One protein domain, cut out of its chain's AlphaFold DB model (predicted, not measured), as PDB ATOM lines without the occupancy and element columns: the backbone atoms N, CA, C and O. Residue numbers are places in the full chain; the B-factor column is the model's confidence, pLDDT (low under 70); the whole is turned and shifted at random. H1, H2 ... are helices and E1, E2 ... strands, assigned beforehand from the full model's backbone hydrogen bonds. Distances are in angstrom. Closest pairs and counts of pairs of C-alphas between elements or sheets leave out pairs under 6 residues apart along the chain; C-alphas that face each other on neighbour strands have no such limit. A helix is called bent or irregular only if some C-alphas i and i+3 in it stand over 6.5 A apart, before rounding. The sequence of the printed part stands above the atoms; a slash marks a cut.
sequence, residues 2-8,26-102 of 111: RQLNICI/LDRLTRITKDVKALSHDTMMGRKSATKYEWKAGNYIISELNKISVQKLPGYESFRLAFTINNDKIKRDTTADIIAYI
ATOM      1  N   ARG A   2     -28.602  64.563 128.787       75.19
ATOM      2  CA  ARG A   2     -29.224  65.490 127.812       75.19
ATOM      3  C   ARG A   2     -28.602  65.467 126.404       75.19
ATOM      4  O   ARG A   2     -29.334  65.477 125.427       75.19
ATOM      5  N   GLN A   3     -27.272  65.405 126.301       75.62
ATOM      6  CA  GLN A   3     -26.591  65.388 124.998       75.62
ATOM      7  C   GLN A   3     -26.744  64.059 124.242       75.62
ATOM      8  O   GLN A   3     -26.888  64.074 123.027       75.62
ATOM      9  N   LEU A   4     -26.816  62.927 124.952       80.81
ATOM     10  CA  LEU A   4     -27.064  61.615 124.343       80.81
ATOM     11  C   LEU A   4     -28.446  61.570 123.667       80.81
ATOM     12  O   LEU A   4     -28.566  61.103 122.539       80.81
ATOM     13  N   ASN A   5     -29.464  62.138 124.318       78.25
ATOM     14  CA  ASN A   5     -30.824  62.199 123.775       78.25
ATOM     15  C   ASN A   5     -30.918  63.084 122.520       78.25
ATOM     16  O   ASN A   5     -31.662  62.759 121.600       78.25
ATOM     17  N   ILE A   6     -30.138  64.169 122.456       83.94
ATOM     18  CA  ILE A   6     -30.070  65.046 121.277       83.94
ATOM     19  C   ILE A   6     -29.414  64.315 120.098       83.94
ATOM     20  O   ILE A   6     -29.921  64.384 118.982       83.94
ATOM     21  N   CYS A   7     -28.338  63.562 120.338       85.00
ATOM     22  CA  CYS A   7     -27.684  62.774 119.291       85.00
ATOM     23  C   CYS A   7     -28.589  61.662 118.739       85.00
ATOM     24  O   CYS A   7     -28.619  61.449 117.530       85.00
ATOM     25  N   ILE A   8     -29.359  60.987 119.602       82.69
ATOM     26  CA  ILE A   8     -30.335  59.965 119.183       82.69
ATOM     27  C   ILE A   8     -31.455  60.593 118.344       82.69
ATOM     28  O   ILE A   8     -31.853  60.043 117.322       82.69
ATOM     29  N   LEU A  26     -34.939  50.421  85.206       93.81
ATOM     30  CA  LEU A  26     -35.217  48.992  85.147       93.81
ATOM     31  C   LEU A  26     -36.466  48.622  85.961       93.81
ATOM     32  O   LEU A  26     -37.285  47.834  85.481       93.81
ATOM     33  N   ASP A  27     -36.658  49.211  87.144       92.19
ATOM     34  CA  ASP A  27     -37.862  48.991  87.960       92.19
ATOM     35  C   ASP A  27     -39.116  49.474  87.227       92.19
ATOM     36  O   ASP A  27     -40.124  48.761  87.158       92.19
ATOM     37  N   ARG A  28     -39.037  50.664  86.616       91.00
ATOM     38  CA  ARG A  28     -40.127  51.246  85.815       91.00
ATOM     39  C   ARG A  28     -40.464  50.357  84.624       91.00
ATOM     40  O   ARG A  28     -41.628  50.004  84.435       91.00
ATOM     41  N   LEU A  29     -39.456  49.950  83.854       95.75
ATOM     42  CA  LEU A  29     -39.632  49.085  82.689       95.75
ATOM     43  C   LEU A  29     -40.231  47.733  83.080       95.75
ATOM     44  O   LEU A  29     -41.154  47.251  82.420       95.75
ATOM     45  N   THR A  30     -39.746  47.135  84.167       95.88
ATOM     46  CA  THR A  30     -40.253  45.861  84.688       95.88
ATOM     47  C   THR A  30     -41.724  45.982  85.064       95.88
ATOM     48  O   THR A  30     -42.535  45.130  84.689       95.88
ATOM     49  N   ARG A  31     -42.092  47.064  85.757       93.19
ATOM     50  CA  ARG A  31     -43.472  47.326  86.165       93.19
ATOM     51  C   ARG A  31     -44.397  47.524  84.966       93.19
ATOM     52  O   ARG A  31     -45.391  46.813  84.857       93.19
ATOM     53  N   ILE A  32     -44.025  48.403  84.034       95.31
ATOM     54  CA  ILE A  32     -44.793  48.660  82.804       95.31
ATOM     55  C   ILE A  32     -44.967  47.363  82.009       95.31
ATOM     56  O   ILE A  32     -46.075  47.019  81.609       95.31
ATOM     57  N   THR A  33     -43.886  46.600  81.827       97.56
ATOM     58  CA  THR A  33     -43.918  45.333  81.084       97.56
ATOM     59  C   THR A  33     -44.855  44.323  81.739       97.56
ATOM     60  O   THR A  33     -45.606  43.639  81.041       97.56
ATOM     61  N   LYS A  34     -44.837  44.217  83.072       96.69
ATOM     62  CA  LYS A  34     -45.746  43.346  83.823       96.69
ATOM     63  C   LYS A  34     -47.206  43.739  83.596       96.69
ATOM     64  O   LYS A  34     -48.016  42.868  83.284       96.69
ATOM     65  N   ASP A  35     -47.527  45.022  83.730       97.00
ATOM     66  CA  ASP A  35     -48.900  45.520  83.622       97.00
ATOM     67  C   ASP A  35     -49.443  45.374  82.193       97.00
ATOM     68  O   ASP A  35     -50.563  44.893  82.004       97.00
ATOM     69  N   VAL A  36     -48.621  45.672  81.182       96.62
ATOM     70  CA  VAL A  36     -48.964  45.434  79.772       96.62
ATOM     71  C   VAL A  36     -49.229  43.951  79.533       96.62
ATOM     72  O   VAL A  36     -50.295  43.618  79.024       96.62
ATOM     73  N   LYS A  37     -48.326  43.055  79.958       96.56
ATOM     74  CA  LYS A  37     -48.502  41.602  79.792       96.56
ATOM     75  C   LYS A  37     -49.778  41.093  80.457       96.56
ATOM     76  O   LYS A  37     -50.476  40.272  79.873       96.56
ATOM     77  N   ALA A  38     -50.090  41.562  81.664       95.62
ATOM     78  CA  ALA A  38     -51.296  41.156  82.376       95.62
ATOM     79  C   ALA A  38     -52.571  41.594  81.637       95.62
ATOM     80  O   ALA A  38     -53.504  40.801  81.491       95.62
ATOM     81  N   LEU A  39     -52.606  42.835  81.145       96.06
ATOM     82  CA  LEU A  39     -53.778  43.415  80.483       96.06
ATOM     83  C   LEU A  39     -53.938  42.983  79.018       96.06
ATOM     84  O   LEU A  39     -55.062  42.988  78.512       96.06
ATOM     85  N   SER A  40     -52.850  42.603  78.346       95.44
ATOM     86  CA  SER A  40     -52.857  42.122  76.960       95.44
ATOM     87  C   SER A  40     -53.022  40.609  76.836       95.44
ATOM     88  O   SER A  40     -53.131  40.111  75.722       95.44
ATOM     89  N   HIS A  41     -53.000  39.862  77.943       95.88
ATOM     90  CA  HIS A  41     -53.079  38.405  77.901       95.88
ATOM     91  C   HIS A  41     -54.428  37.932  77.344       95.88
ATOM     92  O   HIS A  41     -55.478  38.455  77.715       95.88
ATOM     93  N   ASP A  42     -54.425  36.834  76.588       93.94
ATOM     94  CA  ASP A  42     -55.639  36.189  76.061       93.94
ATOM     95  C   ASP A  42     -56.692  35.857  77.130       93.94
ATOM     96  O   ASP A  42     -57.889  35.838  76.853       93.94
ATOM     97  N   THR A  43     -56.292  35.683  78.395       92.06
ATOM     98  CA  THR A  43     -57.232  35.457  79.504       92.06
ATOM     99  C   THR A  43     -58.089  36.689  79.833       92.06
ATOM    100  O   THR A  43     -59.014  36.588  80.650       92.06
ATOM    101  N   MET A  44     -57.780  37.839  79.227       91.88
ATOM    102  CA  MET A  44     -58.561  39.075  79.245       91.88
ATOM    103  C   MET A  44     -59.490  39.202  78.029       91.88
ATOM    104  O   MET A  44     -60.250  40.163  77.975       91.88
ATOM    105  N   MET A  45     -59.463  38.267  77.066       93.19
ATOM    106  CA  MET A  45     -60.391  38.173  75.923       93.19
ATOM    107  C   MET A  45     -60.665  39.520  75.227       93.19
ATOM    108  O   MET A  45     -61.812  39.888  74.965       93.19
ATOM    109  N   GLY A  46     -59.614  40.312  75.007       90.44
ATOM    110  CA  GLY A  46     -59.711  41.630  74.372       90.44
ATOM    111  C   GLY A  46     -60.398  42.723  75.202       90.44
ATOM    112  O   GLY A  46     -60.511  43.844  74.721       90.44
ATOM    113  N   ARG A  47     -60.819  42.441  76.444       92.94
ATOM    114  CA  ARG A  47     -61.441  43.399  77.381       92.94
ATOM    115  C   ARG A  47     -62.691  44.067  76.805       92.94
ATOM    116  O   ARG A  47     -62.953  45.233  77.081       92.94
ATOM    117  N   LYS A  48     -63.447  43.327  75.987       90.25
ATOM    118  CA  LYS A  48     -64.662  43.832  75.341       90.25
ATOM    119  C   LYS A  48     -65.607  44.444  76.381       90.25
ATOM    120  O   LYS A  48     -65.892  43.793  77.389       90.25
ATOM    121  N   SER A  49     -66.106  45.649  76.106       88.12
ATOM    122  CA  SER A  49     -67.056  46.360  76.964       88.12
ATOM    123  C   SER A  49     -68.312  45.538  77.257       88.12
ATOM    124  O   SER A  49     -68.727  44.705  76.447       88.12
ATOM    125  N   ALA A  50     -68.892  45.774  78.430       88.50
ATOM    126  CA  ALA A  50     -70.022  45.063  79.013       88.50
ATOM    127  C   ALA A  50     -69.836  43.539  79.106       88.50
ATOM    128  O   ALA A  50     -70.796  42.768  79.080       88.50
ATOM    129  N   THR A  51     -68.592  43.072  79.257       91.50
ATOM    130  CA  THR A  51     -68.292  41.651  79.496       91.50
ATOM    131  C   THR A  51     -67.563  41.444  80.814       91.50
ATOM    132  O   THR A  51     -66.835  42.311  81.287       91.50
ATOM    133  N   LYS A  52     -67.648  40.237  81.387       93.94
ATOM    134  CA  LYS A  52     -66.890  39.874  82.602       93.94
ATOM    135  C   LYS A  52     -65.375  40.116  82.493       93.94
ATOM    136  O   LYS A  52     -64.701  40.233  83.512       93.94
ATOM    137  N   TYR A  53     -64.829  40.170  81.276       95.44
ATOM    138  CA  TYR A  53     -63.402  40.369  81.044       95.44
ATOM    139  C   TYR A  53     -62.981  41.838  81.140       95.44
ATOM    140  O   TYR A  53     -61.889  42.113  81.632       95.44
ATOM    141  N   GLU A  54     -63.858  42.775  80.769       94.88
ATOM    142  CA  GLU A  54     -63.702  44.193  81.118       94.88
ATOM    143  C   GLU A  54     -63.629  44.347  82.640       94.88
ATOM    144  O   GLU A  54     -62.691  44.936  83.174       94.88
ATOM    145  N   TRP A  55     -64.572  43.733  83.361       95.12
ATOM    146  CA  TRP A  55     -64.597  43.770  84.823       95.12
ATOM    147  C   TRP A  55     -63.334  43.164  85.435       95.12
ATOM    148  O   TRP A  55     -62.763  43.756  86.350       95.12
ATOM    149  N   LYS A  56     -62.850  42.040  84.890       96.25
ATOM    150  CA  LYS A  56     -61.589  41.403  85.289       96.25
ATOM    151  C   LYS A  56     -60.383  42.327  85.091       96.25
ATOM    152  O   LYS A  56     -59.600  42.489  86.024       96.25
ATOM    153  N   ALA A  57     -60.248  42.951  83.921       96.81
ATOM    154  CA  ALA A  57     -59.178  43.912  83.657       96.81
ATOM    155  C   ALA A  57     -59.276  45.129  84.585       96.81
ATOM    156  O   ALA A  57     -58.278  45.564  85.156       96.81
ATOM    157  N   GLY A  58     -60.490  45.618  84.822       96.62
ATOM    158  CA  GLY A  58     -60.717  46.700  85.763       96.62
ATOM    159  C   GLY A  58     -60.345  46.344  87.204       96.62
ATOM    160  O   GLY A  58     -59.735  47.144  87.903       96.62
ATOM    161  N   ASN A  59     -60.636  45.118  87.644       97.12
ATOM    162  CA  ASN A  59     -60.253  44.644  88.975       97.12
ATOM    163  C   ASN A  59     -58.731  44.529  89.120       97.12
ATOM    164  O   ASN A  59     -58.208  44.831  90.190       97.12
ATOM    165  N   TYR A  60     -58.019  44.147  88.052       97.38
ATOM    166  CA  TYR A  60     -56.557  44.194  88.031       97.38
ATOM    167  C   TYR A  60     -56.054  45.623  88.272       97.38
ATOM    168  O   TYR A  60     -55.283  45.841  89.204       97.38
ATOM    169  N   ILE A  61     -56.552  46.604  87.508       96.88
ATOM    170  CA  ILE A  61     -56.159  48.017  87.653       96.88
ATOM    171  C   ILE A  61     -56.449  48.519  89.072       96.88
ATOM    172  O   ILE A  61     -55.552  49.036  89.729       96.88
ATOM    173  N   ILE A  62     -57.659  48.288  89.590       96.88
ATOM    174  CA  ILE A  62     -58.039  48.665  90.962       96.88
ATOM    175  C   ILE A  62     -57.102  48.024  91.993       96.88
ATOM    176  O   ILE A  62     -56.709  48.677  92.958       96.88
ATOM    177  N   SER A  63     -56.704  46.765  91.794       96.38
ATOM    178  CA  SER A  63     -55.762  46.100  92.695       96.38
ATOM    179  C   SER A  63     -54.374  46.746  92.682       96.38
ATOM    180  O   SER A  63     -53.744  46.828  93.732       96.38
ATOM    181  N   GLU A  64     -53.900  47.237  91.532       95.62
ATOM    182  CA  GLU A  64     -52.624  47.951  91.441       95.62
ATOM    183  C   GLU A  64     -52.718  49.363  92.038       95.62
ATOM    184  O   GLU A  64     -51.797  49.773  92.741       95.62
ATOM    185  N   LEU A  65     -53.842  50.066  91.854       95.12
ATOM    186  CA  LEU A  65     -54.107  51.370  92.482       95.12
ATOM    187  C   LEU A  65     -54.149  51.263  94.016       95.12
ATOM    188  O   LEU A  65     -53.532  52.065  94.714       95.12
ATOM    189  N   ASN A  66     -54.793  50.223  94.551       93.19
ATOM    190  CA  ASN A  66     -54.838  49.973  95.996       93.19
ATOM    191  C   ASN A  66     -53.446  49.748  96.611       93.19
ATOM    192  O   ASN A  66     -53.231  50.110  97.763       93.19
ATOM    193  N   LYS A  67     -52.488  49.175  95.868       92.31
ATOM    194  CA  LYS A  67     -51.121  48.937  96.377       92.31
ATOM    195  C   LYS A  67     -50.325  50.219  96.584       92.31
ATOM    196  O   LYS A  67     -49.382  50.212  97.367       92.31
ATOM    197  N   ILE A  68     -50.669  51.279  95.859       88.31
ATOM    198  CA  ILE A  68     -49.981  52.572  95.929       88.31
ATOM    199  C   ILE A  68     -50.763  53.606  96.746       88.31
ATOM    200  O   ILE A  68     -50.386  54.772  96.754       88.31
ATOM    201  N   SER A  69     -51.845  53.192  97.417       86.62
ATOM    202  CA  SER A  69     -52.679  54.049  98.272       86.62
ATOM    203  C   SER A  69     -53.131  55.351  97.596       86.62
ATOM    204  O   SER A  69     -53.260  56.386  98.250       86.62
ATOM    205  N   VAL A  70     -53.355  55.315  96.278       89.88
ATOM    206  CA  VAL A  70     -53.839  56.477  95.522       89.88
ATOM    207  C   VAL A  70     -55.272  56.813  95.923       89.88
ATOM    208  O   VAL A  70     -56.054  55.931  96.290       89.88
ATOM    209  N   GLN A  71     -55.630  58.091  95.855       90.81
ATOM    210  CA  GLN A  71     -56.949  58.542  96.266       90.81
ATOM    211  C   GLN A  71     -57.993  58.274  95.179       90.81
ATOM    212  O   GLN A  71     -57.716  58.301  93.976       90.81
ATOM    213  N   LYS A  72     -59.217  58.001  95.624       91.44
ATOM    214  CA  LYS A  72     -60.407  57.995  94.768       91.44
ATOM    215  C   LYS A  72     -60.812  59.444  94.494       91.44
ATOM    216  O   LYS A  72     -60.340  60.354  95.173       91.44
ATOM    217  N   LEU A  73     -61.701  59.655  93.527       89.38
ATOM    218  CA  LEU A  73     -62.295  60.974  93.323       89.38
ATOM    219  C   LEU A  73     -63.003  61.466  94.604       89.38
ATOM    220  O   LEU A  73     -63.700  60.669  95.244       89.38
ATOM    221  N   PRO A  74     -62.877  62.758  94.963       86.94
ATOM    222  CA  PRO A  74     -63.633  63.346  96.063       86.94
ATOM    223  C   PRO A  74     -65.139  63.098  95.916       86.94
ATOM    224  O   PRO A  74     -65.709  63.269  94.841       86.94
ATOM    225  N   GLY A  75     -65.786  62.655  96.996       89.62
ATOM    226  CA  GLY A  75     -67.214  62.316  96.994       89.62
ATOM    227  C   GLY A  75     -67.562  60.931  96.429       89.62
ATOM    228  O   GLY A  75     -68.740  60.578  96.406       89.62
ATOM    229  N   TYR A  76     -66.575  60.127  96.016       91.25
ATOM    230  CA  TYR A  76     -66.789  58.765  95.522       91.25
ATOM    231  C   TYR A  76     -66.147  57.703  96.423       91.25
ATOM    232  O   TYR A  76     -64.962  57.741  96.749       91.25
ATOM    233  N   GLU A  77     -66.922  56.664  96.737       91.56
ATOM    234  CA  GLU A  77     -66.480  55.557  97.599       91.56
ATOM    235  C   GLU A  77     -65.650  54.492  96.872       91.56
ATOM    236  O   GLU A  77     -65.000  53.648  97.500       91.56
ATOM    237  N   SER A  78     -65.625  54.515  95.537       94.38
ATOM    238  CA  SER A  78     -64.915  53.524  94.730       94.38
ATOM    239  C   SER A  78     -64.201  54.159  93.539       94.38
ATOM    240  O   SER A  78     -64.633  55.184  93.026       94.38
ATOM    241  N   PHE A  79     -63.136  53.508  93.063       96.56
ATOM    242  CA  PHE A  79     -62.475  53.891  91.811       96.56
ATOM    243  C   PHE A  79     -63.350  53.643  90.581       96.56
ATOM    244  O   PHE A  79     -63.080  54.199  89.524       96.56
ATOM    245  N   ARG A  80     -64.348  52.759  90.679       96.88
ATOM    246  CA  ARG A  80     -65.135  52.301  89.539       96.88
ATOM    247  C   ARG A  80     -66.431  53.095  89.435       96.88
ATOM    248  O   ARG A  80     -67.300  52.971  90.294       96.88
ATOM    249  N   LEU A  81     -66.596  53.826  88.342       95.31
ATOM    250  CA  LEU A  81     -67.817  54.564  88.039       95.31
ATOM    251  C   LEU A  81     -68.569  53.840  86.927       95.31
ATOM    252  O   LEU A  81     -68.228  53.957  85.753       95.31
ATOM    253  N   ALA A  82     -69.551  53.024  87.311       93.69
ATOM    254  CA  ALA A  82     -70.338  52.248  86.362       93.69
ATOM    255  C   ALA A  82     -71.447  53.097  85.731       93.69
ATOM    256  O   ALA A  82     -72.140  53.842  86.422       93.69
ATOM    257  N   PHE A  83     -71.650  52.928  84.430       91.75
ATOM    258  CA  PHE A  83     -72.706  53.589  83.676       91.75
ATOM    259  C   PHE A  83     -73.260  52.662  82.596       91.75
ATOM    260  O   PHE A  83     -72.617  51.699  82.169       91.75
ATOM    261  N   THR A  84     -74.486  52.938  82.165       89.81
ATOM    262  CA  THR A  84     -75.160  52.165  81.121       89.81
ATOM    263  C   THR A  84     -75.188  52.971  79.838       89.81
ATOM    264  O   THR A  84     -75.703  54.088  79.810       89.81
ATOM    265  N   ILE A  85     -74.670  52.384  78.762       84.44
ATOM    266  CA  ILE A  85     -74.785  52.953  77.424       84.44
ATOM    267  C   ILE A  85     -76.080  52.415  76.821       84.44
ATOM    268  O   ILE A  85     -76.281  51.201  76.727       84.44
ATOM    269  N   ASN A  86     -76.971  53.324  76.436       79.31
ATOM    270  CA  ASN A  86     -78.190  52.976  75.723       79.31
ATOM    271  C   ASN A  86     -77.949  53.226  74.233       79.31
ATOM    272  O   ASN A  86     -77.630  54.346  73.842       79.31
ATOM    273  N   ASN A  87     -78.049  52.184  73.415       69.31
ATOM    274  CA  ASN A  87     -77.864  52.292  71.975       69.31
ATOM    275  C   ASN A  87     -79.088  51.666  71.306       69.31
ATOM    276  O   ASN A  87     -79.390  50.506  71.567       69.31
ATOM    277  N   ASP A  88     -79.782  52.402  70.437       65.88
ATOM    278  CA  ASP A  88     -81.100  52.018  69.895       65.88
ATOM    279  C   ASP A  88     -81.107  50.687  69.114       65.88
ATOM    280  O   ASP A  88     -82.160  50.164  68.753       65.88
ATOM    281  N   LYS A  89     -79.926  50.114  68.850       65.44
ATOM    282  CA  LYS A  89     -79.728  48.855  68.121       65.44
ATOM    283  C   LYS A  89     -79.261  47.681  68.992       65.44
ATOM    284  O   LYS A  89     -79.251  46.556  68.497       65.44
ATOM    285  N   ILE A  90     -78.837  47.900  70.243       58.81
ATOM    286  CA  ILE A  90     -78.217  46.865  71.092       58.81
ATOM    287  C   ILE A  90     -78.679  47.004  72.552       58.81
ATOM    288  O   ILE A  90     -78.867  48.095  73.076       58.81
ATOM    289  N   LYS A  91     -78.865  45.842  73.186       63.31
ATOM    290  CA  LYS A  91     -79.105  45.590  74.616       63.31
ATOM    291  C   LYS A  91     -78.397  46.608  75.535       63.31
ATOM    292  O   LYS A  91     -77.265  46.986  75.265       63.31
ATOM    293  N   ARG A  92     -79.049  47.005  76.640       64.81
ATOM    294  CA  ARG A  92     -78.430  47.856  77.675       64.81
ATOM    295  C   ARG A  92     -77.132  47.215  78.164       64.81
ATOM    296  O   ARG A  92     -77.176  46.164  78.805       64.81
ATOM    297  N   ASP A  93     -76.026  47.889  77.893       81.06
ATOM    298  CA  ASP A  93     -74.684  47.437  78.224       81.06
ATOM    299  C   ASP A  93     -74.141  48.314  79.360       81.06
ATOM    300  O   ASP A  93     -74.025  49.535  79.227       81.06
ATOM    301  N   THR A  94     -73.853  47.696  80.509       88.06
ATOM    302  CA  THR A  94     -73.226  48.374  81.653       88.06
ATOM    303  C   THR A  94     -71.716  48.197  81.579       88.06
ATOM    304  O   THR A  94     -71.211  47.073  81.601       88.06
ATOM    305  N   THR A  95     -71.008  49.317  81.528       91.94
ATOM    306  CA  THR A  95     -69.545  49.429  81.503       91.94
ATOM    307  C   THR A  95     -69.106  50.347  82.645       91.94
ATOM    308  O   THR A  95     -69.950  50.816  83.417       91.94
ATOM    309  N   ALA A  96     -67.807  50.565  82.825       93.25
ATOM    310  CA  ALA A  96     -67.331  51.461  83.864       93.25
ATOM    311  C   ALA A  96     -66.008  52.142  83.526       93.25
ATOM    312  O   ALA A  96     -65.077  51.499  83.038       93.25
ATOM    313  N   ASP A  97     -65.895  53.397  83.948       95.25
ATOM    314  CA  ASP A  97     -64.610  54.072  84.061       95.25
ATOM    315  C   ASP A  97     -63.925  53.694  85.377       95.25
ATOM    316  O   ASP A  97     -64.576  53.377  86.380       95.25
ATOM    317  N   ILE A  98     -62.592  53.724  85.377       96.44
ATOM    318  CA  ILE A  98     -61.777  53.586  86.585       96.44
ATOM    319  C   ILE A  98     -60.978  54.862  86.748       96.44
ATOM    320  O   ILE A  98     -60.090  55.140  85.945       96.44
ATOM    321  N   ILE A  99     -61.296  55.623  87.789       95.06
ATOM    322  CA  ILE A  99     -60.728  56.946  88.008       95.06
ATOM    323  C   ILE A  99     -60.061  56.984  89.373       95.06
ATOM    324  O   ILE A  99     -60.692  56.727  90.396       95.06
ATOM    325  N   ALA A 100     -58.777  57.322  89.364       91.56
ATOM    326  CA  ALA A 100     -57.979  57.626  90.538       91.56
ATOM    327  C   ALA A 100     -57.371  59.018  90.381       91.56
ATOM    328  O   ALA A 100     -57.149  59.484  89.263       91.56
ATOM    329  N   TYR A 101     -57.100  59.661  91.508       85.56
ATOM    330  CA  TYR A 101     -56.644  61.038  91.571       85.56
ATOM    331  C   TYR A 101     -55.343  61.136  92.373       85.56
ATOM    332  O   TYR A 101     -55.187  60.506  93.423       85.56
ATOM    333  N   ILE A 102     -54.400  61.921  91.849       85.31
ATOM    334  CA  ILE A 102     -53.157  62.293  92.524       85.31
ATOM    335  C   ILE A 102     -53.214  63.800  92.736       85.31
ATOM    336  O   ILE A 102     -53.152  64.557  91.767       85.31
TER     337      ILE A 102
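What this domain is: This is residues 2 to 8 and 26 to 102 of the 111 residues of an uncharacterized protein of Bacteroidales bacterium (UniProt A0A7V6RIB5). Helix H4 lies in the middle of a flattish body, with the two-stranded hairpin E1 and E2 along one side, E2 nearer, and H2 loosely along the other, where H3 makes the turn between the two helices. H1 lies far off, alone, beyond a cut. The 84 printed residues hold four named helices, then two strands in an antiparallel sheet, E1 - E2; the class is mixed, helices and strands. The whole is extended, radius of gyration of the C-alphas 19.9 A, spanning 80 by 35 by 16 A, with detached H1 making the length.

Where its parts are: H1, residues 2 to 8, begins at C-alpha 2 (-29.224, 65.490, 127.812). H2 is residues 26 to 40, 20.6 A long. H3, residues 42 to 47, is irregular: C-alphas 43 and 46 are 8.4 A apart. H4, residues 52 to 67, is 22.8 A long. E1, residues 80 to 87, is 21.7 A long. E2, residues 90 to 98, is 23.6 A long and ends at C-alpha 98 (-61.777, 53.586, 86.585).

How they stand to each other: H1 is apart from H2. H2 and H4 are close but not clearly touching, the closest C-alphas, Leu 39 and Ala 57, 6.3 A apart; they run opposite ways at a shallow tilt of 22 degrees. H3 touches H4 at residues 53 to 57 alone, about perpendicular at 83 degrees, with the C-alphas of Arg 47 and Glu 54 closest at 4.4 A. The closest C-alphas of H4 and E2, Gly 58 and Ile 98, are 7.0 A apart. In the hairpin E1 and E2, N 83 and O 95 are 2.9 A apart, within hydrogen-bond range. Every O i to N i+4 pair is within range in H1, H2 and H4; H3 has 0 of 2, and 2 of 3 O i to N i+3 pairs.

The domain as a whole: Residues 9 to 25 are not printed, a gap of 36.1 A between C-alphas 8 and 26. The link from H4 to E1 is long, 12 residues; its residues 71 to 72 pair antiparallel with residues 100 to 101. Residues 87 to 92 have pLDDT under 70.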